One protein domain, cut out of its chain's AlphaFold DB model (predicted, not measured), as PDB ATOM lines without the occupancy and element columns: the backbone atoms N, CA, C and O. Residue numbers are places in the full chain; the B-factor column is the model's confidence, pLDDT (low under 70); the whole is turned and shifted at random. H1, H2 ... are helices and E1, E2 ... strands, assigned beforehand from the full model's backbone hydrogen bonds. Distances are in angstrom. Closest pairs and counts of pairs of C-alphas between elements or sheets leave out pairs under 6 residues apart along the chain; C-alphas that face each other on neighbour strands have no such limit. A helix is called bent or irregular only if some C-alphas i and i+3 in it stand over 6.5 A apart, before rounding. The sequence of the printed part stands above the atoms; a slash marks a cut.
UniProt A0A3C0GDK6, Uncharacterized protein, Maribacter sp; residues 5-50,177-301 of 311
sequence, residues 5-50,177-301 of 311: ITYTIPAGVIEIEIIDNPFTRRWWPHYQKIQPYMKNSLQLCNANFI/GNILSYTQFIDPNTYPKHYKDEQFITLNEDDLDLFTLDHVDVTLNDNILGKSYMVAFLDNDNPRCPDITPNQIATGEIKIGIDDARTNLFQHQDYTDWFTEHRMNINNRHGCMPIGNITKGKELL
ATOM      1  N   ILE A   5       4.894 -32.205 -10.633       88.31
ATOM      2  CA  ILE A   5       4.335 -30.963 -10.090       88.31
ATOM      3  C   ILE A   5       4.472 -29.865 -11.143       88.31
ATOM      4  O   ILE A   5       5.542 -29.681 -11.723       88.31
ATOM      5  N   THR A   6       3.409 -29.087 -11.347       87.12
ATOM      6  CA  THR A   6       3.431 -27.901 -12.209       87.12
ATOM      7  C   THR A   6       3.071 -26.659 -11.407       87.12
ATOM      8  O   THR A   6       1.972 -26.566 -10.856       87.12
ATOM      9  N   TYR A   7       3.976 -25.681 -11.388       79.62
ATOM     10  CA  TYR A   7       3.727 -24.351 -10.836       79.62
ATOM     11  C   TYR A   7       3.648 -23.321 -11.956       79.62
ATOM     12  O   TYR A   7       4.531 -23.242 -12.807       79.62
ATOM     13  N   THR A   8       2.613 -22.487 -11.915       77.44
ATOM     14  CA  THR A   8       2.508 -21.302 -12.768       77.44
ATOM     15  C   THR A   8       2.852 -20.082 -11.930       77.44
ATOM     16  O   THR A   8       2.119 -19.740 -11.006       77.44
ATOM     17  N   ILE A   9       3.960 -19.429 -12.261       73.62
ATOM     18  CA  ILE A   9       4.382 -18.148 -11.690       73.62
ATOM     19  C   ILE A   9       4.178 -17.032 -12.725       73.62
ATOM     20  O   ILE A   9       4.059 -17.327 -13.917       73.62
ATOM     21  N   PRO A  10       4.182 -15.742 -12.337       72.19
ATOM     22  CA  PRO A  10       4.033 -14.645 -13.297       72.19
ATOM     23  C   PRO A  10       5.044 -14.691 -14.455       72.19
ATOM     24  O   PRO A  10       4.720 -14.321 -15.580       72.19
ATOM     25  N   ALA A  11       6.257 -15.189 -14.195       72.00
ATOM     26  CA  ALA A  11       7.321 -15.310 -15.190       72.00
ATOM     27  C   ALA A  11       7.180 -16.520 -16.139       72.00
ATOM     28  O   ALA A  11       7.887 -16.574 -17.145       72.00
ATOM     29  N   GLY A  12       6.304 -17.490 -15.849       81.50
ATOM     30  CA  GLY A  12       6.129 -18.693 -16.665       81.50
ATOM     31  C   GLY A  12       5.763 -19.944 -15.865       81.50
ATOM     32  O   GLY A  12       5.161 -19.873 -14.798       81.50
ATOM     33  N   VAL A  13       6.102 -21.112 -16.410       85.69
ATOM     34  CA  VAL A  13       5.754 -22.416 -15.831       85.69
ATOM     35  C   VAL A  13       7.016 -23.152 -15.404       85.69
ATOM     36  O   VAL A  13       7.967 -23.238 -16.181       85.69
ATOM     37  N   ILE A  14       6.987 -23.709 -14.197       84.56
ATOM     38  CA  ILE A  14       8.012 -24.598 -13.654       84.56
ATOM     39  C   ILE A  14       7.417 -26.001 -13.557       84.56
ATOM     40  O   ILE A  14       6.331 -26.175 -12.998       84.56
ATOM     41  N   GLU A  15       8.124 -26.993 -14.093       90.62
ATOM     42  CA  GLU A  15       7.751 -28.406 -13.982       90.62
ATOM     43  C   GLU A  15       8.819 -29.148 -13.181       90.62
ATOM     44  O   GLU A  15      10.016 -28.996 -13.432       90.62
ATOM     45  N   ILE A  16       8.370 -29.932 -12.204       90.81
ATOM     46  CA  ILE A  16       9.212 -30.758 -11.343       90.81
ATOM     47  C   ILE A  16       8.806 -32.209 -11.557       90.81
ATOM     48  O   ILE A  16       7.657 -32.579 -11.306       90.81
ATOM     49  N   GLU A  17       9.754 -33.031 -11.984       94.44
ATOM     50  CA  GLU A  17       9.606 -34.483 -11.992       94.44
ATOM     51  C   GLU A  17       9.915 -35.026 -10.595       94.44
ATOM     52  O   GLU A  17      10.975 -34.745 -10.027       94.44
ATOM     53  N   ILE A  18       8.982 -35.794 -10.030       95.12
ATOM     54  CA  ILE A  18       9.154 -36.422  -8.718       95.12
ATOM     55  C   ILE A  18      10.017 -37.675  -8.850       95.12
ATOM     56  O   ILE A  18       9.730 -38.567  -9.652       95.12
ATOM     57  N   ILE A  19      11.051 -37.773  -8.015       95.12
ATOM     58  CA  ILE A  19      11.896 -38.967  -7.932       95.12
ATOM     59  C   ILE A  19      11.030 -40.123  -7.432       95.12
ATOM     60  O   ILE A  19      10.456 -40.043  -6.354       95.12
ATOM     61  N   ASP A  20      10.934 -41.209  -8.193       94.31
ATOM     62  CA  ASP A  20      10.101 -42.364  -7.846       94.31
ATOM     63  C   ASP A  20      10.834 -43.302  -6.871       94.31
ATOM     64  O   ASP A  20      11.625 -44.153  -7.280       94.31
ATOM     65  N   ASN A  21      10.581 -43.142  -5.569       93.75
ATOM     66  CA  ASN A  21      11.156 -43.961  -4.502       93.75
ATOM     67  C   ASN A  21      10.096 -44.308  -3.424       93.75
ATOM     68  O   ASN A  21       8.978 -43.783  -3.452       93.75
ATOM     69  N   PRO A  22      10.385 -45.227  -2.479       93.75
ATOM     70  CA  PRO A  22       9.415 -45.621  -1.455       93.75
ATOM     71  C   PRO A  22       8.902 -44.463  -0.584       93.75
ATOM     72  O   PRO A  22       7.721 -44.457  -0.225       93.75
ATOM     73  N   PHE A  23       9.750 -43.479  -0.270       93.81
ATOM     74  CA  PHE A  23       9.364 -42.298   0.502       93.81
ATOM     75  C   PHE A  23       8.421 -41.392  -0.295       93.81
ATOM     76  O   PHE A  23       7.315 -41.103   0.165       93.81
ATOM     77  N   THR A  24       8.794 -40.992  -1.512       94.06
ATOM     78  CA  THR A  24       8.007 -40.060  -2.337       94.06
ATOM     79  C   THR A  24       6.640 -40.623  -2.713       94.06
ATOM     80  O   THR A  24       5.672 -39.868  -2.768       94.06
ATOM     81  N   ARG A  25       6.502 -41.948  -2.860       93.25
ATOM     82  CA  ARG A  25       5.194 -42.618  -3.026       93.25
ATOM     83  C   ARG A  25       4.271 -42.437  -1.822       93.25
ATOM     84  O   ARG A  25       3.064 -42.302  -2.005       93.25
ATOM     85  N   ARG A  26       4.818 -42.452  -0.601       92.06
ATOM     86  CA  ARG A  26       4.052 -42.197   0.631       92.06
ATOM     87  C   ARG A  26       3.814 -40.713   0.855       92.06
ATOM     88  O   ARG A  26       2.759 -40.354   1.356       92.06
ATOM     89  N   TRP A  27       4.765 -39.867   0.476       91.19
ATOM     90  CA  TRP A  27       4.682 -38.417   0.623       91.19
ATOM     91  C   TRP A  27       3.692 -37.769  -0.357       91.19
ATOM     92  O   TRP A  27       2.960 -36.855   0.025       91.19
ATOM     93  N   TRP A  28       3.603 -38.273  -1.590       91.00
ATOM     94  CA  TRP A  28       2.800 -37.676  -2.664       91.00
ATOM     95  C   TRP A  28       1.324 -37.418  -2.300       91.00
ATOM     96  O   TRP A  28       0.861 -36.293  -2.503       91.00
ATOM     97  N   PRO A  29       0.583 -38.360  -1.680       88.00
ATOM     98  CA  PRO A  29      -0.782 -38.093  -1.224       88.00
ATOM     99  C   PRO A  29      -0.900 -36.924  -0.236       88.00
ATOM    100  O   PRO A  29      -1.909 -36.222  -0.239       88.00
ATOM    101  N   HIS A  30       0.110 -36.684   0.606       85.81
ATOM    102  CA  HIS A  30       0.102 -35.559   1.546       85.81
ATOM    103  C   HIS A  30       0.383 -34.239   0.830       85.81
ATOM    104  O   HIS A  30      -0.315 -33.259   1.086       85.81
ATOM    105  N   TYR A  31       1.333 -34.224  -0.114       85.69
ATOM    106  CA  TYR A  31       1.559 -33.077  -0.997       85.69
ATOM    107  C   TYR A  31       0.265 -32.681  -1.724       85.69
ATOM    108  O   TYR A  31      -0.151 -31.524  -1.660       85.69
ATOM    109  N   GLN A  32      -0.431 -33.643  -2.339       84.94
ATOM    110  CA  GLN A  32      -1.683 -33.394  -3.066       84.94
ATOM    111  C   GLN A  32      -2.780 -32.782  -2.180       84.94
ATOM    112  O   GLN A  32      -3.541 -31.936  -2.648       84.94
ATOM    113  N   LYS A  33      -2.854 -33.161  -0.896       80.94
ATOM    114  CA  LYS A  33      -3.808 -32.573   0.059       80.94
ATOM    115  C   LYS A  33      -3.513 -31.104   0.358       80.94
ATOM    116  O   LYS A  33      -4.449 -30.323   0.515       80.94
ATOM    117  N   ILE A  34      -2.238 -30.722   0.449       77.44
ATOM    118  CA  ILE A  34      -1.850 -29.345   0.784       77.44
ATOM    119  C   ILE A  34      -1.687 -28.440  -0.451       77.44
ATOM    120  O   ILE A  34      -1.810 -27.220  -0.337       77.44
ATOM    121  N   GLN A  35      -1.500 -29.016  -1.645       79.06
ATOM    122  CA  GLN A  35      -1.305 -28.302  -2.915       79.06
ATOM    123  C   GLN A  35      -2.333 -27.192  -3.208       79.06
ATOM    124  O   GLN A  35      -1.920 -26.112  -3.643       79.06
ATOM    125  N   PRO A  36      -3.646 -27.370  -2.959       77.00
ATOM    126  CA  PRO A  36      -4.628 -26.319  -3.223       77.00
ATOM    127  C   PRO A  36      -4.390 -25.038  -2.412       77.00
ATOM    128  O   PRO A  36      -4.680 -23.947  -2.899       77.00
ATOM    129  N   TYR A  37      -3.834 -25.165  -1.206       71.00
ATOM    130  CA  TYR A  37      -3.504 -24.047  -0.317       71.00
ATOM    131  C   TYR A  37      -2.147 -23.419  -0.660       71.00
ATOM    132  O   TYR A  37      -1.906 -22.246  -0.392       71.00
ATOM    133  N   MET A  38      -1.287 -24.191  -1.324       65.38
ATOM    134  CA  MET A  38       0.062 -23.809  -1.736       65.38
ATOM    135  C   MET A  38       0.127 -22.970  -3.016       65.38
ATOM    136  O   MET A  38       1.150 -22.349  -3.302       65.38
ATOM    137  N   LYS A  39      -0.944 -22.945  -3.819       57.28
ATOM    138  CA  LYS A  39      -0.922 -22.421  -5.197       57.28
ATOM    139  C   LYS A  39      -0.471 -20.952  -5.320       57.28
ATOM    140  O   LYS A  39      -0.026 -20.563  -6.393       57.28
ATOM    141  N   ASN A  40      -0.521 -20.181  -4.229       53.69
ATOM    142  CA  ASN A  40      -0.113 -18.773  -4.177       53.69
ATOM    143  C   ASN A  40       0.968 -18.471  -3.113       53.69
ATOM    144  O   ASN A  40       1.180 -17.306  -2.795       53.69
ATOM    145  N   SER A  41       1.626 -19.481  -2.529       56.75
ATOM    146  CA  SER A  41       2.499 -19.309  -1.351       56.75
ATOM    147  C   SER A  41       3.999 -19.474  -1.634       56.75
ATOM    148  O   SER A  41       4.772 -19.802  -0.736       56.75
ATOM    149  N   LEU A  42       4.437 -19.276  -2.880       58.56
ATOM    150  CA  LEU A  42       5.867 -19.298  -3.195       58.56
ATOM    151  C   LEU A  42       6.546 -18.084  -2.557       58.56
ATOM    152  O   LEU A  42       6.380 -16.959  -3.026       58.56
ATOM    153  N   GLN A  43       7.317 -18.325  -1.499       60.56
ATOM    154  CA  GLN A  43       8.135 -17.306  -0.860       60.56
ATOM    155  C   GLN A  43       9.588 -17.458  -1.300       60.56
ATOM    156  O   GLN A  43      10.172 -18.545  -1.296       60.56
ATOM    157  N   LEU A  44      10.172 -16.332  -1.704       58.84
ATOM    158  CA  LEU A  44      11.598 -16.244  -1.953       58.84
ATOM    159  C   LEU A  44      12.297 -15.981  -0.619       58.84
ATOM    160  O   LEU A  44      12.225 -14.879  -0.080       58.84
ATOM    161  N   CYS A  45      12.994 -16.988  -0.111       59.78
ATOM    162  CA  CYS A  45      13.983 -16.809   0.940       59.78
ATOM    163  C   CYS A  45      15.337 -16.779   0.239       59.78
ATOM    164  O   CYS A  45      15.681 -17.760  -0.404       59.78
ATOM    165  N   ASN A  46      16.054 -15.654   0.295       57.62
ATOM    166  CA  ASN A  46      17.378 -15.516  -0.332       57.62
ATOM    167  C   ASN A  46      18.527 -15.851   0.629       57.62
ATOM    168  O   ASN A  46      19.670 -16.008   0.202       57.62
ATOM    169  N   ALA A  47      18.242 -15.889   1.931       62.53
ATOM    170  CA  ALA A  47      19.231 -16.156   2.955       62.53
ATOM    171  C   ALA A  47      18.584 -16.753   4.210       62.53
ATOM    172  O   ALA A  47      17.450 -16.429   4.559       62.53
ATOM    173  N   ASN A  48      19.350 -17.571   4.934       65.38
ATOM    174  CA  ASN A  48      18.997 -18.071   6.276       65.38
ATOM    175  C   ASN A  48      19.234 -17.038   7.393       65.38
ATOM    176  O   ASN A  48      19.375 -17.388   8.566       65.38
ATOM    177  N   PHE A  49      19.393 -15.775   7.021       68.00
ATOM    178  CA  PHE A  49      19.655 -14.683   7.936       68.00
ATOM    179  C   PHE A  49      19.216 -13.371   7.292       68.00
ATOM    180  O   PHE A  49      19.122 -13.268   6.068       68.00
ATOM    181  N   ILE A  50      18.960 -12.363   8.117       71.12
ATOM    182  CA  ILE A  50      18.622 -11.026   7.637       71.12
ATOM    183  C   ILE A  50      19.756 -10.417   6.800       71.12
ATOM    184  O   ILE A  50      20.930 -10.510   7.158       71.12
ATOM    185  N   GLY A 177      25.448 -18.421   4.155       69.56
ATOM    186  CA  GLY A 177      24.032 -18.182   4.445       69.56
ATOM    187  C   GLY A 177      23.248 -17.590   3.277       69.56
ATOM    188  O   GLY A 177      22.028 -17.641   3.328       69.56
ATOM    189  N   ASN A 178      23.926 -17.073   2.239       65.19
ATOM    190  CA  ASN A 178      23.321 -16.704   0.939       65.19
ATOM    191  C   ASN A 178      22.908 -17.942   0.125       65.19
ATOM    192  O   ASN A 178      22.506 -17.860  -1.030       65.19
ATOM    193  N   ILE A 179      23.122 -19.110   0.713       60.50
ATOM    194  CA  ILE A 179      22.724 -20.397   0.203       60.50
ATOM    195  C   ILE A 179      21.287 -20.578   0.673       60.50
ATOM    196  O   ILE A 179      21.089 -20.642   1.881       60.50
ATOM    197  N   LEU A 180      20.336 -20.636  -0.266       54.38
ATOM    198  CA  LEU A 180      18.973 -21.221  -0.231       54.38
ATOM    199  C   LEU A 180      18.027 -20.269  -0.979       54.38
ATOM    200  O   LEU A 180      18.030 -19.087  -0.681       54.38
ATOM    201  N   SER A 181      17.419 -20.642  -2.114       51.38
ATOM    202  CA  SER A 181      16.391 -21.672  -2.396       51.38
ATOM    203  C   SER A 181      14.990 -21.234  -1.954       51.38
ATOM    204  O   SER A 181      14.747 -20.996  -0.773       51.38
ATOM    205  N   TYR A 182      14.057 -21.166  -2.913       52.66
ATOM    206  CA  TYR A 182      12.642 -20.907  -2.654       52.66
ATOM    207  C   TYR A 182      12.124 -21.922  -1.646       52.66
ATOM    208  O   TYR A 182      12.223 -23.133  -1.853       52.66
ATOM    209  N   THR A 183      11.540 -21.430  -0.565       52.53
ATOM    210  CA  THR A 183      10.806 -22.281   0.361       52.53
ATOM    211  C   THR A 183       9.339 -22.062   0.061       52.53
ATOM    212  O   THR A 183       8.845 -20.934   0.094       52.53
ATOM    213  N   GLN A 184       8.624 -23.134  -0.259       53.81
ATOM    214  CA  GLN A 184       7.178 -23.064  -0.191       53.81
ATOM    215  C   GLN A 184       6.799 -23.172   1.282       53.81
ATOM    216  O   GLN A 184       6.583 -24.264   1.794       53.81
ATOM    217  N   PHE A 185       6.789 -22.029   1.963       46.34
ATOM    218  CA  PHE A 185       6.282 -21.939   3.321       46.34
ATOM    219  C   PHE A 185       4.767 -21.764   3.260       46.34
ATOM    220  O   PHE A 185       4.248 -20.935   2.505       46.34
ATOM    221  N   ILE A 186       4.047 -22.554   4.044       49.53
ATOM    222  CA  ILE A 186       2.640 -22.307   4.330       49.53
ATOM    223  C   ILE A 186       2.589 -21.878   5.784       49.53
ATOM    224  O   ILE A 186       3.053 -22.606   6.653       49.53
ATOM    225  N   ASP A 187       2.010 -20.710   6.060       44.28
ATOM    226  CA  ASP A 187       1.709 -20.330   7.434       44.28
ATOM    227  C   ASP A 187       0.704 -21.349   8.008       44.28
ATOM    228  O   ASP A 187      -0.438 -21.406   7.528       44.28
ATOM    229  N   PRO A 188       1.077 -22.137   9.035       41.62
ATOM    230  CA  PRO A 188       0.188 -23.109   9.665       41.62
ATOM    231  C   PRO A 188      -1.118 -22.477  10.173       41.62
ATOM    232  O   PRO A 188      -2.129 -23.167  10.309       41.62
ATOM    233  N   ASN A 189      -1.127 -21.162  10.425       39.44
ATOM    234  CA  ASN A 189      -2.297 -20.410  10.878       39.44
ATOM    235  C   ASN A 189      -3.321 -20.133   9.767       39.44
ATOM    236  O   ASN A 189      -4.467 -19.798  10.070       39.44
ATOM    237  N   THR A 190      -2.949 -20.302   8.493       47.00
ATOM    238  CA  THR A 190      -3.879 -20.187   7.353       47.00
ATOM    239  C   THR A 190      -4.700 -21.459   7.118       47.00
ATOM    240  O   THR A 190      -5.637 -21.454   6.315       47.00
ATOM    241  N   TYR A 191      -4.415 -22.541   7.852       52.59
ATOM    242  CA  TYR A 191      -5.177 -23.782   7.767       52.59
ATOM    243  C   TYR A 191      -6.512 -23.726   8.524       52.59
ATOM    244  O   TYR A 191      -6.609 -23.173   9.625       52.59
ATOM    245  N   PRO A 192      -7.544 -24.433   8.031       49.44
ATOM    246  CA  PRO A 192      -8.647 -24.862   8.877       49.44
ATOM    247  C   PRO A 192      -8.095 -25.691  10.048       49.44
ATOM    248  O   PRO A 192      -7.378 -26.669   9.834       49.44
ATOM    249  N   LYS A 193      -8.473 -25.347  11.287       46.53
ATOM    250  CA  LYS A 193      -7.995 -25.959  12.550       46.53
ATOM    251  C   LYS A 193      -8.083 -27.500  12.635       46.53
ATOM    252  O   LYS A 193      -7.525 -28.075  13.562       46.53
ATOM    253  N   HIS A 194      -8.768 -28.160  11.700       42.94
ATOM    254  CA  HIS A 194      -9.068 -29.596  11.694       42.94
ATOM    255  C   HIS A 194      -8.062 -30.475  10.928       42.94
ATOM    256  O   HIS A 194      -8.246 -31.684  10.888       42.94
ATOM    257  N   TYR A 195      -7.011 -29.909  10.325       49.53
ATOM    258  CA  TYR A 195      -6.132 -30.637   9.391       49.53
ATOM    259  C   TYR A 195      -4.820 -31.196   9.988       49.53
ATOM    260  O   TYR A 195      -3.966 -31.662   9.242       49.53
ATOM    261  N   LYS A 196      -4.639 -31.156  11.314       56.78
ATOM    262  CA  LYS A 196      -3.323 -31.327  11.958       56.78
ATOM    263  C   LYS A 196      -2.689 -32.719  11.817       56.78
ATOM    264  O   LYS A 196      -1.494 -32.788  11.583       56.78
ATOM    265  N   ASP A 197      -3.448 -33.811  11.897       54.75
ATOM    266  CA  ASP A 197      -2.836 -35.152  11.975       54.75
ATOM    267  C   ASP A 197      -2.535 -35.773  10.600       54.75
ATOM    268  O   ASP A 197      -1.617 -36.576  10.459       54.75
ATOM    269  N   GLU A 198      -3.260 -35.374   9.550       60.22
ATOM    270  CA  GLU A 198      -3.095 -35.931   8.198       60.22
ATOM    271  C   GLU A 198      -1.984 -35.257   7.374       60.22
ATOM    272  O   GLU A 198      -1.727 -35.655   6.235       60.22
ATOM    273  N   GLN A 199      -1.343 -34.219   7.914       68.06
ATOM    274  CA  GLN A 199      -0.270 -33.477   7.242       68.06
ATOM    275  C   GLN A 199       1.103 -34.096   7.457       68.06
ATOM    276  O   GLN A 199       1.993 -33.889   6.633       68.06
ATOM    277  N   PHE A 200       1.268 -34.838   8.549       77.56
ATOM    278  CA  PHE A 200       2.557 -35.362   8.951       77.56
ATOM    279  C   PHE A 200       2.810 -36.742   8.356       77.56
ATOM    280  O   PHE A 200       1.943 -37.615   8.334       77.56
ATOM    281  N   ILE A 201       4.038 -36.936   7.899       85.12
ATOM    282  CA  ILE A 201       4.569 -38.213   7.447       85.12
ATOM    283  C   ILE A 201       5.729 -38.540   8.369       85.12
ATOM    284  O   ILE A 201       6.704 -37.793   8.436       85.12
ATOM    285  N   THR A 202       5.640 -39.659   9.076       87.38
ATOM    286  CA  THR A 202       6.780 -40.178   9.829       87.38
ATOM    287  C   THR A 202       7.756 -40.848   8.868       87.38
ATOM    288  O   THR A 202       7.357 -41.672   8.031       87.38
ATOM    289  N   LEU A 203       9.030 -40.480   8.986       89.88
ATOM    290  CA  LEU A 203      10.119 -41.128   8.273       89.88
ATOM    291  C   LEU A 203      10.570 -42.358   9.064       89.88
ATOM    292  O   LEU A 203      10.657 -42.327  10.292       89.88
ATOM    293  N   ASN A 204      10.814 -43.453   8.357       90.56
ATOM    294  CA  ASN A 204      11.409 -44.668   8.900       90.56
ATOM    295  C   ASN A 204      12.919 -44.704   8.598       90.56
ATOM    296  O   ASN A 204      13.439 -43.850   7.882       90.56
ATOM    297  N   GLU A 205      13.628 -45.694   9.144       90.25
ATOM    298  CA  GLU A 205      15.080 -45.827   8.941       90.25
ATOM    299  C   GLU A 205      15.478 -45.982   7.466       90.25
ATOM    300  O   GLU A 205      16.490 -45.415   7.061       90.25
ATOM    301  N   ASP A 206      14.674 -46.682   6.659       92.38
ATOM    302  CA  ASP A 206      14.950 -46.873   5.229       92.38
ATOM    303  C   ASP A 206      14.848 -45.545   4.455       92.38
ATOM    304  O   ASP A 206      15.576 -45.324   3.488       92.38
ATOM    305  N   ASP A 207      13.975 -44.629   4.888       93.25
ATOM    306  CA  ASP A 207      13.875 -43.292   4.298       93.25
ATOM    307  C   ASP A 207      15.125 -42.458   4.584       93.25
ATOM    308  O   ASP A 207      15.530 -41.648   3.751       93.25
ATOM    309  N   LEU A 208      15.750 -42.636   5.752       90.69
ATOM    310  CA  LEU A 208      16.945 -41.872   6.119       90.69
ATOM    311  C   LEU A 208      18.108 -42.155   5.163       90.69
ATOM    312  O   LEU A 208      18.909 -41.259   4.898       90.69
ATOM    313  N   ASP A 209      18.170 -43.358   4.593       92.00
ATOM    314  CA  ASP A 209      19.188 -43.733   3.606       92.00
ATOM    315  C   ASP A 209      18.977 -43.074   2.230       92.00
ATOM    316  O   ASP A 209      19.887 -43.087   1.399       92.00
ATOM    317  N   LEU A 210      17.812 -42.458   1.993       94.00
ATOM    318  CA  LEU A 210      17.523 -41.691   0.776       94.00
ATOM    319  C   LEU A 210      18.017 -40.246   0.842       94.00
ATOM    320  O   LEU A 210      18.064 -39.588  -0.199       94.00
ATOM    321  N   PHE A 211      18.358 -39.732   2.028       93.81
ATOM    322  CA  PHE A 211      18.947 -38.398   2.136       93.81
ATOM    323  C   PHE A 211      20.223 -38.327   1.295       93.81
ATOM    324  O   PHE A 211      20.911 -39.325   1.095       93.81
ATOM    325  N   THR A 212      20.545 -37.147   0.777       92.56
ATOM    326  CA  THR A 212      21.705 -36.986  -0.096       92.56
ATOM    327  C   THR A 212      22.429 -35.667   0.124       92.56
ATOM    328  O   THR A 212      21.823 -34.644   0.457       92.56
ATOM    329  N   LEU A 213      23.747 -35.722  -0.065       91.94
ATOM    330  CA  LEU A 213      24.642 -34.567  -0.151       91.94
ATOM    331  C   LEU A 213      24.831 -34.102  -1.607       91.94
ATOM    332  O   LEU A 213      25.427 -33.051  -1.842       91.94
ATOM    333  N   ASP A 214      24.337 -34.880  -2.573       90.62
ATOM    334  CA  ASP A 214      24.435 -34.579  -3.997       90.62
ATOM    335  C   ASP A 214      23.436 -33.498  -4.428       90.62
ATOM    336  O   ASP A 214      22.492 -33.134  -3.718       90.62
ATOM    337  N   HIS A 215      23.647 -32.983  -5.641       88.56
ATOM    338  CA  HIS A 215      22.749 -32.010  -6.246       88.56
ATOM    339  C   HIS A 215      21.356 -32.599  -6.494       88.56
ATOM    340  O   HIS A 215      21.219 -33.648  -7.121       88.56
ATOM    341  N   VAL A 216      20.332 -31.859  -6.058       89.19
ATOM    342  CA  VAL A 216      18.909 -32.123  -6.309       89.19
ATOM    343  C   VAL A 216      18.190 -30.781  -6.386       89.19
ATOM    344  O   VAL A 216      18.424 -29.924  -5.534       89.19
ATOM    345  N   ASP A 217      17.298 -30.563  -7.348       87.81
ATOM    346  CA  ASP A 217      16.626 -29.259  -7.415       87.81
ATOM    347  C   ASP A 217      15.584 -29.093  -6.306       87.81
ATOM    348  O   ASP A 217      15.446 -28.011  -5.749       87.81
ATOM    349  N   VAL A 218      14.852 -30.151  -5.954       88.31
ATOM    350  CA  VAL A 218      13.740 -30.081  -5.001       88.31
ATOM    351  C   VAL A 218      13.954 -31.047  -3.849       88.31
ATOM    352  O   VAL A 218      14.081 -32.257  -4.044       88.31
ATOM    353  N   THR A 219      13.951 -30.517  -2.630       89.88
ATOM    354  CA  THR A 219      14.084 -31.294  -1.396       89.88
ATOM    355  C   THR A 219      12.853 -31.138  -0.523       89.88
ATOM    356  O   THR A 219      12.049 -30.220  -0.695       89.88
ATOM    357  N   LEU A 220      12.715 -32.032   0.445       88.19
ATOM    358  CA  LEU A 220      11.730 -31.879   1.501       88.19
ATOM    359  C   LEU A 220      12.030 -30.603   2.308       88.19
ATOM    360  O   LEU A 220      13.197 -30.229   2.457       88.19
ATOM    361  N   ASN A 221      10.995 -29.931   2.817       81.12
ATOM    362  CA  ASN A 221      11.186 -28.825   3.755       81.12
ATOM    363  C   ASN A 221      11.721 -29.326   5.117       81.12
ATOM    364  O   ASN A 221      11.355 -30.405   5.578       81.12
ATOM    365  N   ASP A 222      12.549 -28.527   5.791       73.50
ATOM    366  CA  ASP A 222      13.182 -28.851   7.082       73.50
ATOM    367  C   ASP A 222      12.257 -28.524   8.273       73.50
ATOM    368  O   ASP A 222      12.674 -27.898   9.245       73.50
ATOM    369  N   ASN A 223      10.983 -28.920   8.199       67.88
ATOM    370  CA  ASN A 223      10.009 -28.698   9.274       67.88
ATOM    371  C   ASN A 223      10.197 -29.725  10.394       67.88
ATOM    372  O   ASN A 223       9.410 -30.665  10.530       67.88
ATOM    373  N   ILE A 224      11.259 -29.564  11.177       68.50
ATOM    374  CA  ILE A 224      11.596 -30.490  12.255       68.50
ATOM    375  C   ILE A 224      11.516 -29.801  13.611       68.50
ATOM    376  O   ILE A 224      11.844 -28.629  13.758       68.50
ATOM    377  N   LEU A 225      11.113 -30.564  14.624       70.00
ATOM    378  CA  LEU A 225      11.321 -30.184  16.013       70.00
ATOM    379  C   LEU A 225      12.793 -30.449  16.348       70.00
ATOM    380  O   LEU A 225      13.165 -31.579  16.664       70.00
ATOM    381  N   GLY A 226      13.646 -29.443  16.192       81.44
ATOM    382  CA  GLY A 226      15.085 -29.676  16.134       81.44
ATOM    383  C   GLY A 226      15.784 -28.734  15.161       81.44
ATOM    384  O   GLY A 226      15.218 -27.743  14.710       81.44
ATOM    385  N   LYS A 227      17.023 -29.074  14.813       87.19
ATOM    386  CA  LYS A 227      17.747 -28.438  13.706       87.19
ATOM    387  C   LYS A 227      18.255 -29.482  12.730       87.19
ATOM    388  O   LYS A 227      18.772 -30.521  13.142       87.19
ATOM    389  N   SER A 228      18.139 -29.198  11.435       88.94
ATOM    390  CA  SER A 228      18.835 -29.997  10.429       88.94
ATOM    391  C   SER A 228      20.343 -29.769  10.558       88.94
ATOM    392  O   SER A 228      20.789 -28.731  11.059       88.94
ATOM    393  N   TYR A 229      21.159 -30.707  10.075       92.06
ATOM    394  CA  TYR A 229      22.619 -30.554  10.104       92.06
ATOM    395  C   TYR A 229      23.103 -29.314   9.347       92.06
ATOM    396  O   TYR A 229      24.093 -28.702   9.737       92.06
ATOM    397  N   MET A 230      22.405 -28.921   8.280       89.69
ATOM    398  CA  MET A 230      22.697 -27.690   7.549       89.69
ATOM    399  C   MET A 230      22.481 -26.451   8.429       89.69
ATOM    400  O   MET A 230      23.374 -25.611   8.526       89.69
ATOM    401  N   VAL A 231      21.332 -26.347   9.103       88.25
ATOM    402  CA  VAL A 231      21.029 -25.211   9.993       88.25
ATOM    403  C   VAL A 231      21.987 -25.194  11.184       88.25
ATOM    404  O   VAL A 231      22.597 -24.164  11.465       88.25
ATOM    405  N   ALA A 232      22.219 -26.343  11.818       92.38
ATOM    406  CA  ALA A 232      23.173 -26.479  12.914       92.38
ATOM    407  C   ALA A 232      24.600 -26.067  12.515       92.38
ATOM    408  O   ALA A 232      25.292 -25.400  13.287       92.38
ATOM    409  N   PHE A 233      25.039 -26.409  11.298       93.31
ATOM    410  CA  PHE A 233      26.322 -25.948  10.777       93.31
ATOM    411  C   PHE A 233      26.365 -24.426  10.691       93.31
ATOM    412  O   PHE A 233      27.312 -23.829  11.206       93.31
ATOM    413  N   LEU A 234      25.355 -23.800  10.078       89.94
ATOM    414  CA  LEU A 234      25.269 -22.344   9.933       89.94
ATOM    415  C   LEU A 234      25.217 -21.635  11.296       89.94
ATOM    416  O   LEU A 234      25.849 -20.595  11.471       89.94
ATOM    417  N   ASP A 235      24.561 -22.234  12.283       91.00
ATOM    418  CA  ASP A 235      24.441 -21.727  13.653       91.00
ATOM    419  C   ASP A 235      25.663 -22.023  14.543       91.00
ATOM    420  O   ASP A 235      25.633 -21.741  15.742       91.00
ATOM    421  N   ASN A 236      26.756 -22.569  13.995       91.44
ATOM    422  CA  ASN A 236      27.932 -23.000  14.768       91.44
ATOM    423  C   ASN A 236      27.582 -23.946  15.939       91.44
ATOM    424  O   ASN A 236      28.211 -23.885  17.000       91.44
ATOM    425  N   ASP A 237      26.572 -24.802  15.779       93.88
ATOM    426  CA  ASP A 237      26.182 -25.768  16.804       93.88
ATOM    427  C   ASP A 237      27.038 -27.047  16.739       93.88
ATOM    428  O   ASP A 237      27.818 -27.269  15.805       93.88
ATOM    429  N   ASN A 238      26.920 -27.894  17.758       94.19
ATOM    430  CA  ASN A 238      27.613 -29.176  17.834       94.19
ATOM    431  C   ASN A 238      26.737 -30.285  17.224       94.19
ATOM    432  O   ASN A 238      25.762 -30.656  17.866       94.19
ATOM    433  N   PRO A 239      27.110 -30.913  16.089       94.38
ATOM    434  CA  PRO A 239      26.292 -31.893  15.364       94.38
ATOM    435  C   PRO A 239      25.981 -33.173  16.151       94.38
ATOM    436  O   PRO A 239      25.163 -33.976  15.713       94.38
ATOM    437  N   ARG A 240      26.634 -33.396  17.299       93.31
ATOM    438  CA  ARG A 240      26.353 -34.531  18.191       93.31
ATOM    439  C   ARG A 240      25.193 -34.273  19.144       93.31
ATOM    440  O   ARG A 240      24.847 -35.162  19.925       93.31
ATOM    441  N   CYS A 241      24.684 -33.047  19.194       92.62
ATOM    442  CA  CYS A 241      23.606 -32.709  20.097       92.62
ATOM    443  C   CYS A 241      22.315 -33.440  19.692       92.62
ATOM    444  O   CYS A 241      22.024 -33.562  18.507       92.62
ATOM    445  N   PRO A 242      21.544 -33.954  20.665       88.94
ATOM    446  CA  PRO A 242      20.452 -34.895  20.404       88.94
ATOM    447  C   PRO A 242      19.202 -34.250  19.784       88.94
ATOM    448  O   PRO A 242      18.233 -34.959  19.506       88.94
ATOM    449  N   ASP A 243      19.196 -32.924  19.640       89.31
ATOM    450  CA  ASP A 243      18.194 -32.124  18.935       89.31
ATOM    451  C   ASP A 243      18.588 -31.816  17.477       89.31
ATOM    452  O   ASP A 243      17.795 -31.241  16.731       89.31
ATOM    453  N   ILE A 244      19.789 -32.224  17.053       92.06
ATOM    454  CA  ILE A 244      20.247 -32.118  15.666       92.06
ATOM    455  C   ILE A 244      20.083 -33.478  15.011       92.06
ATOM    456  O   ILE A 244      20.763 -34.446  15.356       92.06
ATOM    457  N   THR A 245      19.138 -33.558  14.083       88.62
ATOM    458  CA  THR A 245      18.710 -34.819  13.473       88.62
ATOM    459  C   THR A 245      18.345 -34.595  12.006       88.62
ATOM    460  O   THR A 245      18.063 -33.457  11.614       88.62
ATOM    461  N   PRO A 246      18.346 -35.648  11.164       87.25
ATOM    462  CA  PRO A 246      17.601 -35.581   9.911       87.25
ATOM    463  C   PRO A 246      16.103 -35.450  10.204       87.25
ATOM    464  O   PRO A 246      15.656 -35.715  11.322       87.25
ATOM    465  N   ASN A 247      15.300 -35.103   9.197       83.69
ATOM    466  CA  ASN A 247      13.853 -35.059   9.374       83.69
ATOM    467  C   ASN A 247      13.324 -36.420   9.836       83.69
ATOM    468  O   ASN A 247      13.463 -37.423   9.147       83.69
ATOM    469  N   GLN A 248      12.696 -36.441  11.010       81.69
ATOM    470  CA  GLN A 248      11.965 -37.608  11.521       81.69
ATOM    471  C   GLN A 248      10.481 -37.534  11.158       81.69
ATOM    472  O   GLN A 248       9.786 -38.545  11.050       81.69
ATOM    473  N   ILE A 249       9.999 -36.308  10.966       82.06
ATOM    474  CA  ILE A 249       8.646 -35.982  10.551       82.06
ATOM    475  C   ILE A 249       8.764 -35.024   9.371       82.06
ATOM    476  O   ILE A 249       9.627 -34.148   9.339       82.06
ATOM    477  N   ALA A 250       7.900 -35.221   8.390       81.88
ATOM    478  CA  ALA A 250       7.789 -34.403   7.202       81.88
ATOM    479  C   ALA A 250       6.365 -33.891   7.053       81.88
ATOM    480  O   ALA A 250       5.420 -34.533   7.507       81.88
ATOM    481  N   THR A 251       6.207 -32.772   6.357       79.81
ATOM    482  CA  THR A 251       4.920 -32.374   5.786       79.81
ATOM    483  C   THR A 251       4.948 -32.589   4.273       79.81
ATOM    484  O   THR A 251       5.950 -33.032   3.706       79.81
ATOM    485  N   GLY A 252       3.853 -32.265   3.587       79.38
ATOM    486  CA  GLY A 252       3.851 -32.200   2.125       79.38
ATOM    487  C   GLY A 252       4.728 -31.074   1.549       79.38
ATOM    488  O   GLY A 252       4.780 -30.934   0.337       79.38
ATOM    489  N   GLU A 253       5.365 -30.233   2.364       80.62
ATOM    490  CA  GLU A 253       6.076 -29.042   1.887       80.62
ATOM    491  C   GLU A 253       7.433 -29.356   1.250       80.62
ATOM    492  O   GLU A 253       8.121 -30.316   1.614       80.62
ATOM    493  N   ILE A 254       7.840 -28.490   0.321       82.69
ATOM    494  CA  ILE A 254       9.081 -28.620  -0.447       82.69
ATOM    495  C   ILE A 254       9.913 -27.338  -0.413       82.69
ATOM    496  O   ILE A 254       9.396 -26.224  -0.294       82.69
ATOM    497  N   LYS A 255      11.220 -27.512  -0.597       83.25
ATOM    498  CA  LYS A 255      12.193 -26.458  -0.898       83.25
ATOM    499  C   LYS A 255      12.703 -26.644  -2.325       83.25
ATOM    500  O   LYS A 255      13.091 -27.747  -2.698       83.25
ATOM    501  N   ILE A 256      12.718 -25.570  -3.109       81.56
ATOM    502  CA  ILE A 256      13.176 -25.550  -4.502       81.56
ATOM    503  C   ILE A 256      14.473 -24.737  -4.593       81.56
ATOM    504  O   ILE A 256      14.500 -23.536  -4.329       81.56
ATOM    505  N   GLY A 257      15.552 -25.398  -4.992       77.56
ATOM    506  CA  GLY A 257      16.853 -24.811  -5.274       77.56
ATOM    507  C   GLY A 257      16.846 -23.926  -6.512       77.56
ATOM    508  O   GLY A 257      16.363 -24.330  -7.566       77.56
ATOM    509  N   ILE A 258      17.393 -22.716  -6.384       72.88
ATOM    510  CA  ILE A 258      17.591 -21.792  -7.515       72.88
ATOM    511  C   ILE A 258      18.951 -21.986  -8.185       72.88
ATOM    512  O   ILE A 258      19.115 -21.685  -9.366       72.88
ATOM    513  N   ASP A 259      19.913 -22.507  -7.430       74.38
ATOM    514  CA  ASP A 259      21.305 -22.674  -7.810       74.38
ATOM    515  C   ASP A 259      21.934 -23.883  -7.090       74.38
ATOM    516  O   ASP A 259      21.276 -24.630  -6.362       74.38
ATOM    517  N   ASP A 260      23.237 -24.068  -7.301       79.56
ATOM    518  CA  ASP A 260      24.017 -25.153  -6.701       79.56
ATOM    519  C   ASP A 260      24.542 -24.817  -5.301       79.56
ATOM    520  O   ASP A 260      25.370 -25.550  -4.761       79.56
ATOM    521  N   ALA A 261      24.103 -23.718  -4.686       79.81
ATOM    522  CA  ALA A 261      24.699 -23.217  -3.456       79.81
ATOM    523  C   ALA A 261      24.641 -24.252  -2.316       79.81
ATOM    524  O   ALA A 261      25.622 -24.433  -1.595       79.81
ATOM    525  N   ARG A 262      23.530 -24.994  -2.190       84.38
ATOM    526  CA  ARG A 262      23.373 -26.042  -1.166       84.38
ATOM    527  C   ARG A 262      24.331 -27.209  -1.392       84.38
ATOM    528  O   ARG A 262      24.997 -27.651  -0.464       84.38
ATOM    529  N   THR A 263      24.439 -27.680  -2.628       84.81
ATOM    530  CA  THR A 263      25.391 -28.735  -2.995       84.81
ATOM    531  C   THR A 263      26.827 -28.277  -2.750       84.81
ATOM    532  O   THR A 263      27.624 -29.006  -2.163       84.81
ATOM    533  N   ASN A 264      27.142 -27.033  -3.121       87.25
ATOM    534  CA  ASN A 264      28.452 -26.429  -2.896       87.25
ATOM    535  C   ASN A 264      28.793 -26.348  -1.403       87.25
ATOM    536  O   ASN A 264      29.949 -26.552  -1.048       87.25
ATOM    537  N   LEU A 265      27.813 -26.093  -0.525       88.75
ATOM    538  CA  LEU A 265      27.993 -26.168   0.929       88.75
ATOM    539  C   LEU A 265      28.385 -27.575   1.374       88.75
ATOM    540  O   LEU A 265      29.382 -27.735   2.072       88.75
ATOM    541  N   PHE A 266      27.609 -28.585   0.973       89.94
ATOM    542  CA  PHE A 266      27.840 -29.974   1.376       89.94
ATOM    543  C   PHE A 266      29.190 -30.509   0.898       89.94
ATOM    544  O   PHE A 266      29.826 -31.291   1.602       89.94
ATOM    545  N   GLN A 267      29.654 -30.045  -0.262       89.44
ATOM    546  CA  GLN A 267      30.960 -30.383  -0.827       89.44
ATOM    547  C   GLN A 267      32.107 -29.508  -0.292       89.44
ATOM    548  O   GLN A 267      33.274 -29.788  -0.572       89.44
ATOM    549  N   HIS A 268      31.818 -28.447   0.468       92.94
ATOM    550  CA  HIS A 268      32.846 -27.553   0.990       92.94
ATOM    551  C   HIS A 268      33.623 -28.209   2.144       92.94
ATOM    552  O   HIS A 268      33.041 -28.819   3.044       92.94
ATOM    553  N   GLN A 269      34.945 -27.999   2.178       93.94
ATOM    554  CA  GLN A 269      35.825 -28.570   3.204       93.94
ATOM    555  C   GLN A 269      35.384 -28.197   4.630       93.94
ATOM    556  O   GLN A 269      35.232 -29.093   5.445       93.94
ATOM    557  N   ASP A 270      35.059 -26.925   4.909       94.62
ATOM    558  CA  ASP A 270      34.503 -26.488   6.205       94.62
ATOM    559  C   ASP A 270      33.332 -27.349   6.724       94.62
ATOM    560  O   ASP A 270      33.223 -27.560   7.932       94.62
ATOM    561  N   TYR A 271      32.445 -27.833   5.844       93.00
ATOM    562  CA  TYR A 271      31.312 -28.671   6.247       93.00
ATOM    563  C   TYR A 271      31.786 -30.067   6.672       93.00
ATOM    564  O   TYR A 271      31.370 -30.586   7.707       93.00
ATOM    565  N   THR A 272      32.732 -30.639   5.924       93.00
ATOM    566  CA  THR A 272      33.370 -31.927   6.244       93.00
ATOM    567  C   THR A 272      34.240 -31.843   7.504       93.00
ATOM    568  O   THR A 272      34.187 -32.725   8.371       93.00
ATOM    569  N   ASP A 273      35.007 -30.764   7.647       95.06
ATOM    570  CA  ASP A 273      35.855 -30.500   8.809       95.06
ATOM    571  C   ASP A 273      35.010 -30.367  10.072       95.06
ATOM    572  O   ASP A 273      35.354 -30.950  11.096       95.06
ATOM    573  N   TRP A 274      33.848 -29.712   9.995       95.75
ATOM    574  CA  TRP A 274      32.939 -29.586  11.134       95.75
ATOM    575  C   TRP A 274      32.474 -30.941  11.689       95.75
ATOM    576  O   TRP A 274      32.431 -31.110  12.910       95.75
ATOM    577  N   PHE A 275      32.184 -31.935  10.841       95.00
ATOM    578  CA  PHE A 275      31.902 -33.297  11.320       95.00
ATOM    579  C   PHE A 275      33.145 -33.952  11.932       95.00
ATOM    580  O   PHE A 275      33.063 -34.551  13.010       95.00
ATOM    581  N   THR A 276      34.303 -33.783  11.293       94.50
ATOM    582  CA  THR A 276      35.583 -34.353  11.742       94.50
ATOM    583  C   THR A 276      35.991 -33.822  13.121       94.50
ATOM    584  O   THR A 276      36.325 -34.607  14.013       94.50
ATOM    585  N   GLU A 277      35.879 -32.511  13.343       95.75
ATOM    586  CA  GLU A 277      36.113 -31.829  14.625       95.75
ATOM    587  C   GLU A 277      35.267 -32.425  15.759       95.75
ATOM    588  O   GLU A 277      35.724 -32.560  16.897       95.75
ATOM    589  N   HIS A 278      34.049 -32.859  15.434       95.56
ATOM    590  CA  HIS A 278      33.111 -33.467  16.373       95.56
ATOM    591  C   HIS A 278      33.165 -35.002  16.383       95.56
ATOM    592  O   HIS A 278      32.314 -35.659  16.995       95.56
ATOM    593  N   ARG A 279      34.193 -35.605  15.771       95.50
ATOM    594  CA  ARG A 279      34.382 -37.065  15.707       95.50
ATOM    595  C   ARG A 279      33.154 -37.773  15.129       95.50
ATOM    596  O   ARG A 279      32.695 -38.782  15.672       95.50
ATOM    597  N   MET A 280      32.586 -37.191  14.082       93.44
ATOM    598  CA  MET A 280      31.506 -37.751  13.284       93.44
ATOM    599  C   MET A 280      32.006 -37.946  11.857       93.44
ATOM    600  O   MET A 280      32.797 -37.151  11.357       93.44
ATOM    601  N   ASN A 281      31.527 -38.996  11.197       88.75
ATOM    602  CA  ASN A 281      31.735 -39.152   9.764       88.75
ATOM    603  C   ASN A 281      30.590 -38.458   9.035       88.75
ATOM    604  O   ASN A 281      29.427 -38.651   9.398       88.75
ATOM    605  N   ILE A 282      30.917 -37.682   8.005       88.00
ATOM    606  CA  ILE A 282      29.903 -37.189   7.081       88.00
ATOM    607  C   ILE A 282      29.327 -38.384   6.311       88.00
ATOM    608  O   ILE A 282      30.063 -39.229   5.801       88.00
ATOM    609  N   ASN A 283      28.006 -38.495   6.285       85.19
ATOM    610  CA  ASN A 283      27.298 -39.470   5.473       85.19
ATOM    611  C   ASN A 283      26.012 -38.836   4.938       85.19
ATOM    612  O   ASN A 283      25.625 -37.732   5.326       85.19
ATOM    613  N   ASN A 284      25.352 -39.567   4.052       80.75
ATOM    614  CA  ASN A 284      24.173 -39.103   3.343       80.75
ATOM    615  C   ASN A 284      22.995 -38.724   4.255       80.75
ATOM    616  O   ASN A 284      22.282 -37.782   3.926       80.75
ATOM    617  N   ARG A 285      22.857 -39.329   5.447       88.50
ATOM    618  CA  ARG A 285      21.804 -38.987   6.427       88.50
ATOM    619  C   ARG A 285      21.924 -37.558   6.968       88.50
ATOM    620  O   ARG A 285      20.999 -37.073   7.606       88.50
ATOM    621  N   HIS A 286      23.047 -36.877   6.739       90.31
ATOM    622  CA  HIS A 286      23.249 -35.485   7.150       90.31
ATOM    623  C   HIS A 286      22.919 -34.460   6.050       90.31
ATOM    624  O   HIS A 286      23.069 -33.261   6.278       90.31
ATOM    625  N   GLY A 287      22.501 -34.920   4.865       90.19
ATOM    626  CA  GLY A 287      22.096 -34.075   3.743       90.19
ATOM    627  C   GLY A 287      20.614 -33.697   3.775       90.19
ATOM    628  O   GLY A 287      20.047 -33.435   4.837       90.19
ATOM    629  N   CYS A 288      19.968 -33.686   2.609       90.00
ATOM    630  CA  CYS A 288      18.536 -33.398   2.470       90.00
ATOM    631  C   CYS A 288      17.785 -34.577   1.843       90.00
ATOM    632  O   CYS A 288      18.339 -35.287   1.006       90.00
ATOM    633  N   MET A 289      16.505 -34.746   2.190       92.94
ATOM    634  CA  MET A 289      15.625 -35.719   1.534       92.94
ATOM    635  C   MET A 289      15.275 -35.240   0.112       92.94
ATOM    636  O   MET A 289      14.650 -34.179  -0.026       92.94
ATOM    637  N   PRO A 290      15.646 -35.985  -0.943       93.75
ATOM    638  CA  PRO A 290      15.374 -35.599  -2.319       93.75
ATOM    639  C   PRO A 290      13.914 -35.873  -2.701       93.75
ATOM    640  O   PRO A 290      13.390 -36.964  -2.477       93.75
ATOM    641  N   ILE A 291      13.260 -34.884  -3.311       93.50
ATOM    642  CA  ILE A 291      11.861 -34.974  -3.755       93.50
ATOM    643  C   ILE A 291      11.770 -35.035  -5.276       93.50
ATOM    644  O   ILE A 291      11.032 -35.857  -5.816       93.50
ATOM    645  N   GLY A 292      12.512 -34.182  -5.979       93.06
ATOM    646  CA  GLY A 292      12.358 -34.045  -7.420       93.06
ATOM    647  C   GLY A 292      13.427 -33.189  -8.077       93.06
ATOM    648  O   GLY A 292      14.235 -32.550  -7.406       93.06
ATOM    649  N   ASN A 293      13.395 -33.167  -9.405       92.56
ATOM    650  CA  ASN A 293      14.260 -32.330 -10.230       92.56
ATOM    651  C   ASN A 293      13.420 -31.447 -11.150       92.56
ATOM    652  O   ASN A 293      12.351 -31.854 -11.608       92.56
ATOM    653  N   ILE A 294      13.893 -30.234 -11.420       88.94
ATOM    654  CA  ILE A 294      13.200 -29.305 -12.307       88.94
ATOM    655  C   ILE A 294      13.490 -29.730 -13.744       88.94
ATOM    656  O   ILE A 294      14.624 -29.658 -14.215       88.94
ATOM    657  N   THR A 295      12.451 -30.126 -14.468       92.62
ATOM    658  CA  THR A 295      12.551 -30.520 -15.880       92.62
ATOM    659  C   THR A 295      12.270 -29.358 -16.829       92.62
ATOM    660  O   THR A 295      12.649 -29.412 -18.000       92.62
ATOM    661  N   LYS A 296      11.651 -28.277 -16.333       91.06
ATOM    662  CA  LYS A 296      11.335 -27.070 -17.110       91.06
ATOM    663  C   LYS A 296      11.239 -25.832 -16.226       91.06
ATOM    664  O   LYS A 296      10.711 -25.905 -15.121       91.06
ATOM    665  N   GLY A 297      11.675 -24.685 -16.745       85.12
ATOM    666  CA  GLY A 297      11.496 -23.388 -16.090       85.12
ATOM    667  C   GLY A 297      12.534 -23.071 -15.011       85.12
ATOM    668  O   GLY A 297      12.343 -22.119 -14.258       85.12
ATOM    669  N   LYS A 298      13.643 -23.823 -14.927       84.06
ATOM    670  CA  LYS A 298      14.738 -23.567 -13.965       84.06
ATOM    671  C   LYS A 298      15.327 -22.164 -14.144       84.06
ATOM    672  O   LYS A 298      15.658 -21.483 -13.180       84.06
ATOM    673  N   GLU A 299      15.395 -21.681 -15.380       82.00
ATOM    674  CA  GLU A 299      15.842 -20.332 -15.725       82.00
ATOM    675  C   GLU A 299      14.937 -19.217 -15.184       82.00
ATOM    676  O   GLU A 299      15.400 -18.085 -15.038       82.00
ATOM    677  N   LEU A 300      13.673 -19.521 -14.872       76.81
ATOM    678  CA  LEU A 300      12.720 -18.560 -14.310       76.81
ATOM    679  C   LEU A 300      12.982 -18.290 -12.823       76.81
ATOM    680  O   LEU A 300      12.574 -17.248 -12.315       76.81
ATOM    681  N   LEU A 301      13.674 -19.212 -12.147       72.19
ATOM    682  CA  LEU A 301      14.057 -19.113 -10.737       72.19
ATOM    683  C   LEU A 301      15.359 -18.330 -10.522       72.19
ATOM    684  O   LEU A 301      15.619 -17.838  -9.428       72.19
TER     685      LEU A 301
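What this domain is: This is residues 5 to 50 and 177 to 301 of the 311 residues of an uncharacterized protein of Maribacter sp (UniProt A0A3C0GDK6). A strongly twisted antiparallel sheet of six strands, curled like part of a barrel, reaches from one end of the domain, at the hairpin of E1 and E2, into its middle, at E4 and E5, with the kinked helix H1 over one face and the short H6 on the opposite face. Beyond the sheet, the short helices H3, H4 and H5 and long loops make the other end, a loosely joined region with H5 farthest out, while H2 stands near the first turns of H1. The printed part has 171 residues, with six named helices and six named strands in the order E1 E2 H1 E3 H2 E4 H3 E5 H4 H5 E6 H6; the sheet runs E1 E2 E6 E4 E5 E3. The class is mixed, helices and strands, though under half of the residues, 74 of 171, are in named elements. The whole is compact, with a radius of gyration of the C-alphas of 15.9 A and spans of 45 by 36 by 33 A.

How they stand to each other: E1, residues 5 to 9, and E2, residues 12 to 18, are a hairpin, with N 7 and O 14 at 2.9 A. E2 is the antiparallel neighbour of E6, residues 290 to 296, with N 293 and O 17 at 3.0 A. The pairing of E6 is staggered: its residues 292 to 296 pair with E2 and its residues 290 to 292 with E4, residues 218 to 220, where N 218 and O 292 are 2.9 A apart. E4 is the antiparallel neighbour of E5, residues 254 to 256, with N 255 and O 219 at 2.8 A. E5 is in turn the antiparallel neighbour of the edge strand E3, residues 182 to 184, with N 182 and O 256 at 2.8 A. H1, residues 22 to 38, is on the sheet at a height of 9.3 A, over E6. Its line stands at 57 degrees to E6 on the local plane, only just slantwise to the strands. H6, residues 298 to 301, is on the opposite face at a height of 6.9 A, only just over none of the strands, with 2 of its C-alphas falling on E2. H2, residues 205 to 208, is close to H1 but not clearly touching, the closest C-alphas being those of Phe 23 and Asp 207, 6.0 A apart. E3, H2 and E4 form a split strand-helix-strand unit, two strands running the same way with E5 between them in the sheet, and a left-handed crossover. E5, H4, H5 and E6 form another, with E4 between the strands and a right-handed crossover; H4 is residues 261 to 266 and H5 residues 269 to 277. H4 and H5 are close but not clearly touching, with the C-alphas of Leu 265 and Tyr 271 closest at 6.7 A. H3, residues 229 to 234, is close to H5 but not clearly touching, with the C-alphas of Phe 233 and Tyr 271 closest at 7.3 A. Every O i to N i+4 pair is within hydrogen-bond range in H3 and H4, against 8 of 13 in H1 and 4 of 5 in H5; H2 and H6 are too short for such a pair.

Where its parts are: E1 begins at C-alpha 5, (4.335, -30.963, -10.090), and is 12.9 A long; E2 is 19.7 A. H1 is 23.7 A long, has a kink of 48 degrees near residue 32 and is irregular, C-alphas 33 and 36 being 7.1 A apart. H5 is 11.9 A long and ends at C-alpha 277, (36.113, -31.829, 14.625). E6 is 17.5 A long, and H6 ends at C-alpha 301, (14.057, -19.113, -10.737).

The domain as a whole: The C-alphas farthest apart, those of Pro 10 and Arg 279, are 47.6 A apart. Residues 51 to 176 are not printed, and C-alphas 50 and 177 are 9.5 A apart across the cut. The links E3 to H2, H3 to E5 and H5 to E6 are long. The mean pLDDT of the printed part is 80.6; residues 38 to 49, 177 to 199 and 223 to 224 are under 70.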